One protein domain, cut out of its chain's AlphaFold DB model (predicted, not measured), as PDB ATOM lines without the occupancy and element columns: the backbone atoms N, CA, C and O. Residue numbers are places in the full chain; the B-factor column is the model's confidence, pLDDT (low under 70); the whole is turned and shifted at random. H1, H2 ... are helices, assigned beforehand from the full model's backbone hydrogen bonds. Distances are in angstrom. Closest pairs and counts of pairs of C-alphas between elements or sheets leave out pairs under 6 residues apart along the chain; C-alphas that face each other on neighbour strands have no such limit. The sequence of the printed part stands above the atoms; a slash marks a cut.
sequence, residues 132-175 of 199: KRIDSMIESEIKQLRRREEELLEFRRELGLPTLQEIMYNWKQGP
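This is residues 132 to 175 of the 199 residues of an uncharacterized protein of Dictyocaulus viviparus (UniProt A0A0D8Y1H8). One long helix, H1, makes most of the length of a thin, stepped shape; at its far end the link of residues 159 to 163 turns off sharply and leads to a short second helix, H2, which runs on away from H1. The two helices are not packed on each other, and there is no core; the whole lies nearly flat, like a stretched zigzag. The printed part has 44 residues, with two named helices in the order H1, H2 and no named strand, and its class is all helix. It is extended, with a radius of gyration of the C-alphas of 16.2 A and spans of 53 by 21 by 5 A.

H1, residues 132 to 158, comes first, and its N-to-C direction has components 0.45, -0.02 and 0.89 along x, y and z. H2, residues 164 to 172, has components 0.97, -0.10 and 0.20. H1 and H2 are apart, with no C-alpha of the one within 8 A of the other. Residues 132 to 152 and 154 to 158 of H1 stand free, as do Leu 159, Gly 160 and residues 164 to 169 of H2. In H1 and H2 every O i to N i+4 pair is within hydrogen-bond range.

H1 begins at C-alpha 132, at (-37.746, 44.222, -14.117), and ends at C-alpha 158, at (-22.470, 42.394, 21.524), a length of 38.8 A. H2 measures 12.1 A from C-alpha 164, at (-12.082, 36.981, 11.452), to C-alpha 172, at (-0.059, 37.976, 12.331).

The two C-alphas farthest apart are those of Lys 132 and Pro 175, the first and last printed residues, 53.2 A apart. The printed part has no cut. The link from H1 to H2, five residues, is tight. The mean pLDDT of the printed part is 91.4, and no printed residue is under 70.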
ATOM      1  N   LYS A 132     -37.541  43.276 -15.234       79.12
ATOM      2  CA  LYS A 132     -37.746  44.222 -14.117       79.12
ATOM      3  C   LYS A 132     -38.279  43.552 -12.846       79.12
ATOM      4  O   LYS A 132     -38.007  44.013 -11.739       79.12
ATOM      5  N   ARG A 133     -39.073  42.483 -12.987       83.12
ATOM      6  CA  ARG A 133     -39.591  41.716 -11.842       83.12
ATOM      7  C   ARG A 133     -38.493  40.864 -11.212       83.12
ATOM      8  O   ARG A 133     -38.432  40.782  -9.988       83.12
ATOM      9  N   ILE A 134     -37.662  40.237 -12.039       85.44
ATOM     10  CA  ILE A 134     -36.521  39.438 -11.593       85.44
ATOM     11  C   ILE A 134     -35.500  40.346 -10.904       85.44
ATOM     12  O   ILE A 134     -35.116  40.054  -9.777       85.44
ATOM     13  N   ASP A 135     -35.168  41.490 -11.498       91.38
ATOM     14  CA  ASP A 135     -34.241  42.468 -10.925       91.38
ATOM     15  C   ASP A 135     -34.731  42.984  -9.568       91.38
ATOM     16  O   ASP A 135     -33.975  43.001  -8.600       91.38
ATOM     17  N   SER A 136     -36.020  43.321  -9.452       90.94
ATOM     18  CA  SER A 136     -36.612  43.758  -8.180       90.94
ATOM     19  C   SER A 136     -36.592  42.658  -7.111       90.94
ATOM     20  O   SER A 136     -36.362  42.937  -5.931       90.94
ATOM     21  N   MET A 137     -36.802  41.400  -7.510       92.19
ATOM     22  CA  MET A 137     -36.720  40.254  -6.607       92.19
ATOM     23  C   MET A 137     -35.285  40.058  -6.106       92.19
ATOM     24  O   MET A 137     -35.078  40.003  -4.894       92.19
ATOM     25  N   ILE A 138     -34.309  40.055  -7.016       95.44
ATOM     26  CA  ILE A 138     -32.880  39.942  -6.700       95.44
ATOM     27  C   ILE A 138     -32.442  41.090  -5.785       95.44
ATOM     28  O   ILE A 138     -31.796  40.860  -4.765       95.44
ATOM     29  N   GLU A 139     -32.830  42.328  -6.091       97.12
ATOM     30  CA  GLU A 139     -32.491  43.495  -5.276       97.12
ATOM     31  C   GLU A 139     -33.060  43.375  -3.855       97.12
ATOM     32  O   GLU A 139     -32.362  43.637  -2.869       97.12
ATOM     33  N   SER A 140     -34.317  42.932  -3.729       95.06
ATOM     34  CA  SER A 140     -34.954  42.725  -2.427       95.06
ATOM     35  C   SER A 140     -34.265  41.631  -1.606       95.06
ATOM     36  O   SER A 140     -34.097  41.785  -0.392       95.06
ATOM     37  N   GLU A 141     -33.807  40.568  -2.268       95.94
ATOM     38  CA  GLU A 141     -33.081  39.466  -1.651       95.94
ATOM     39  C   GLU A 141     -31.694  39.913  -1.183       95.94
ATOM     40  O   GLU A 141     -31.365  39.748  -0.007       95.94
ATOM     41  N   ILE A 142     -30.922  40.592  -2.040       97.44
ATOM     42  CA  ILE A 142     -29.615  41.167  -1.683       97.44
ATOM     43  C   ILE A 142     -29.754  42.109  -0.485       97.44
ATOM     44  O   ILE A 142     -28.970  42.038   0.464       97.44
ATOM     45  N   LYS A 143     -30.771  42.977  -0.486       97.44
ATOM     46  CA  LYS A 143     -31.032  43.896   0.627       97.44
ATOM     47  C   LYS A 143     -31.336  43.150   1.925       97.44
ATOM     48  O   LYS A 143     -30.879  43.562   2.991       97.44
ATOM     49  N   GLN A 144     -32.104  42.063   1.856       97.50
ATOM     50  CA  GLN A 144     -32.410  41.244   3.024       97.50
ATOM     51  C   GLN A 144     -31.165  40.523   3.553       97.50
ATOM     52  O   GLN A 144     -30.976  40.455   4.767       97.50
ATOM     53  N   LEU A 145     -30.319  40.006   2.661       97.75
ATOM     54  CA  LEU A 145     -29.068  39.342   3.021       97.75
ATOM     55  C   LEU A 145     -28.103  40.306   3.717       97.75
ATOM     56  O   LEU A 145     -27.618  39.977   4.796       97.75
ATOM     57  N   ARG A 146     -27.917  41.518   3.180       96.25
ATOM     58  CA  ARG A 146     -27.076  42.552   3.813       96.25
ATOM     59  C   ARG A 146     -27.555  42.921   5.213       96.25
ATOM     60  O   ARG A 146     -26.750  42.997   6.128       96.25
ATOM     61  N   ARG A 147     -28.869  43.073   5.413       96.81
ATOM     62  CA  ARG A 147     -29.418  43.347   6.751       96.81
ATOM     63  C   ARG A 147     -29.112  42.216   7.739       96.81
ATOM     64  O   ARG A 147     -28.713  42.486   8.862       96.81
ATOM     65  N   ARG A 148     -29.288  40.953   7.329       96.44
ATOM     66  CA  ARG A 148     -28.960  39.801   8.189       96.44
ATOM     67  C   ARG A 148     -27.469  39.736   8.513       96.44
ATOM     68  O   ARG A 148     -27.109  39.345   9.616       96.44
ATOM     69  N   GLU A 149     -26.611  40.095   7.563       95.31
ATOM     70  CA  GLU A 149     -25.168  40.191   7.781       95.31
ATOM     71  C   GLU A 149     -24.826  41.285   8.804       95.31
ATOM     72  O   GLU A 149     -24.089  41.016   9.749       95.31
ATOM     73  N   GLU A 150     -25.417  42.478   8.678       95.81
ATOM     74  CA  GLU A 150     -25.271  43.573   9.650       95.81
ATOM     75  C   GLU A 150     -25.736  43.153  11.054       95.81
ATOM     76  O   GLU A 150     -25.015  43.364  12.026       95.81
ATOM     77  N   GLU A 151     -26.892  42.491  11.165       96.00
ATOM     78  CA  GLU A 151     -27.400  41.951  12.433       96.00
ATOM     79  C   GLU A 151     -26.438  40.915  13.039       96.00
ATOM     80  O   GLU A 151     -26.148  40.959  14.232       96.00
ATOM     81  N   LEU A 152     -25.892  39.996  12.237       94.62
ATOM     82  CA  LEU A 152     -24.920  39.005  12.714       94.62
ATOM     83  C   LEU A 152     -23.616  39.649  13.195       94.62
ATOM     84  O   LEU A 152     -23.054  39.211  14.201       94.62
ATOM     85  N   LEU A 153     -23.131  40.673  12.491       91.69
ATOM     86  CA  LEU A 153     -21.961  41.442  12.911       91.69
ATOM     87  C   LEU A 153     -22.229  42.195  14.219       91.69
ATOM     88  O   LEU A 153     -21.361  42.225  15.092       91.69
ATOM     89  N   GLU A 154     -23.435  42.740  14.384       94.44
ATOM     90  CA  GLU A 154     -23.878  43.384  15.620       94.44
ATOM     91  C   GLU A 154     -23.900  42.395  16.792       94.44
ATOM     92  O   GLU A 154     -23.250  42.642  17.805       94.44
ATOM     93  N   PHE A 155     -24.539  41.230  16.630       94.31
ATOM     94  CA  PHE A 155     -24.579  40.194  17.668       94.31
ATOM     95  C   PHE A 155     -23.189  39.684  18.033       94.31
ATOM     96  O   PHE A 155     -22.890  39.447  19.202       94.31
ATOM     97  N   ARG A 156     -22.308  39.524  17.043       93.12
ATOM     98  CA  ARG A 156     -20.921  39.131  17.292       93.12
ATOM     99  C   ARG A 156     -20.212  40.158  18.177       93.12
ATOM    100  O   ARG A 156     -19.520  39.766  19.116       93.12
ATOM    101  N   ARG A 157     -20.418  41.451  17.898       91.62
ATOM    102  CA  ARG A 157     -19.864  42.560  18.684       91.62
ATOM    103  C   ARG A 157     -20.463  42.620  20.089       91.62
ATOM    104  O   ARG A 157     -19.710  42.790  21.041       91.62
ATOM    105  N   GLU A 158     -21.775  42.432  20.228       93.94
ATOM    106  CA  GLU A 158     -22.470  42.394  21.524       93.94
ATOM    107  C   GLU A 158     -21.962  41.248  22.413       93.94
ATOM    108  O   GLU A 158     -21.771  41.420  23.615       93.94
ATOM    109  N   LEU A 159     -21.650  40.098  21.813       93.94
ATOM    110  CA  LEU A 159     -21.044  38.957  22.503       93.94
ATOM    111  C   LEU A 159     -19.534  39.118  22.756       93.94
ATOM    112  O   LEU A 159     -18.918  38.223  23.335       93.94
ATOM    113  N   GLY A 160     -18.919  40.216  22.305       91.62
ATOM    114  CA  GLY A 160     -17.481  40.454  22.435       91.62
ATOM    115  C   GLY A 160     -16.618  39.452  21.662       91.62
ATOM    116  O   GLY A 160     -15.469  39.211  22.033       91.62
ATOM    117  N   LEU A 161     -17.162  38.826  20.613       92.06
ATOM    118  CA  LEU A 161     -16.441  37.839  19.818       92.06
ATOM    119  C   LEU A 161     -15.594  38.542  18.747       92.06
ATOM    120  O   LEU A 161     -16.130  39.335  17.972       92.06
ATOM    121  N   PRO A 162     -14.296  38.219  18.627       87.88
ATOM    122  CA  PRO A 162     -13.425  38.902  17.681       87.88
ATOM    123  C   PRO A 162     -13.817  38.566  16.243       87.88
ATOM    124  O   PRO A 162     -14.192  37.424  15.962       87.88
ATOM    125  N   THR A 163     -13.741  39.520  15.319       89.75
ATOM    126  CA  THR A 163     -13.977  39.278  13.882       89.75
ATOM    127  C   THR A 163     -12.884  38.388  13.282       89.75
ATOM    128  O   THR A 163     -11.800  38.245  13.843       89.75
ATOM    129  N   LEU A 164     -13.132  37.763  12.122       88.12
ATOM    130  CA  LEU A 164     -12.082  36.981  11.452       88.12
ATOM    131  C   LEU A 164     -10.862  37.854  11.128       88.12
ATOM    132  O   LEU A 164      -9.734  37.403  11.287       88.12
ATOM    133  N   GLN A 165     -11.088  39.107  10.732       89.00
ATOM    134  CA  GLN A 165     -10.023  40.065  10.458       89.00
ATOM    135  C   GLN A 165      -9.203  40.379  11.715       89.00
ATOM    136  O   GLN A 165      -7.978  40.395  11.642       89.00
ATOM    137  N   GLU A 166      -9.851  40.560  12.867       89.50
ATOM    138  CA  GLU A 166      -9.169  40.727  14.158       89.50
ATOM    139  C   GLU A 166      -8.386  39.478  14.556       89.50
ATOM    140  O   GLU A 166      -7.241  39.586  14.979       89.50
ATOM    141  N   ILE A 167      -8.959  38.284  14.372       89.75
ATOM    142  CA  ILE A 167      -8.251  37.025  14.628       89.75
ATOM    143  C   ILE A 167      -7.018  36.944  13.723       89.75
ATOM    144  O   ILE A 167      -5.917  36.749  14.219       89.75
ATOM    145  N   MET A 168      -7.165  37.149  12.414       92.31
ATOM    146  CA  MET A 168      -6.042  37.121  11.472       92.31
ATOM    147  C   MET A 168      -4.975  38.165  11.809       92.31
ATOM    148  O   MET A 168      -3.783  37.875  11.713       92.31
ATOM    149  N   TYR A 169      -5.385  39.363  12.227       91.69
ATOM    150  CA  TYR A 169      -4.475  40.407  12.680       91.69
ATOM    151  C   TYR A 169      -3.709  39.978  13.939       91.69
ATOM    152  O   TYR A 169      -2.483  40.044  13.949       91.69
ATOM    153  N   ASN A 170      -4.403  39.447  14.947       86.94
ATOM    154  CA  ASN A 170      -3.799  38.941  16.182       86.94
ATOM    155  C   ASN A 170      -2.834  37.777  15.910       86.94
ATOM    156  O   ASN A 170      -1.753  37.724  16.482       86.94
ATOM    157  N   TRP A 171      -3.179  36.875  14.989       87.25
ATOM    158  CA  TRP A 171      -2.291  35.790  14.563       87.25
ATOM    159  C   TRP A 171      -1.041  36.308  13.853       87.25
ATOM    160  O   TRP A 171       0.051  35.788  14.066       87.25
ATOM    161  N   LYS A 172      -1.185  37.349  13.027       90.69
ATOM    162  CA  LYS A 172      -0.059  37.976  12.331       90.69
ATOM    163  C   LYS A 172       0.886  38.705  13.289       90.69
ATOM    164  O   LYS A 172       2.080  38.765  13.017       90.69
ATOM    165  N   GLN A 173       0.362  39.244  14.388       84.31
ATOM    166  CA  GLN A 173       1.152  39.925  15.417       84.31
ATOM    167  C   GLN A 173       1.953  38.948  16.299       84.31
ATOM    168  O   GLN A 173       2.839  39.380  17.029       84.31
ATOM    169  N   GLY A 174       1.697  37.640  16.192       77.50
ATOM    170  CA  GLY A 174       2.290  36.630  17.066       77.50
ATOM    171  C   GLY A 174       1.621  36.602  18.447       77.50
ATOM    172  O   GLY A 174       0.700  37.375  18.712       77.50
ATOM    173  N   PRO A 175       2.030  35.682  19.338       74.94
ATOM    174  CA  PRO A 175       1.526  35.673  20.703       74.94
ATOM    175  C   PRO A 175       1.896  37.003  21.364       74.94
ATOM    176  O   PRO A 175       3.080  37.280  21.542       74.94
TER     177      PRO A 175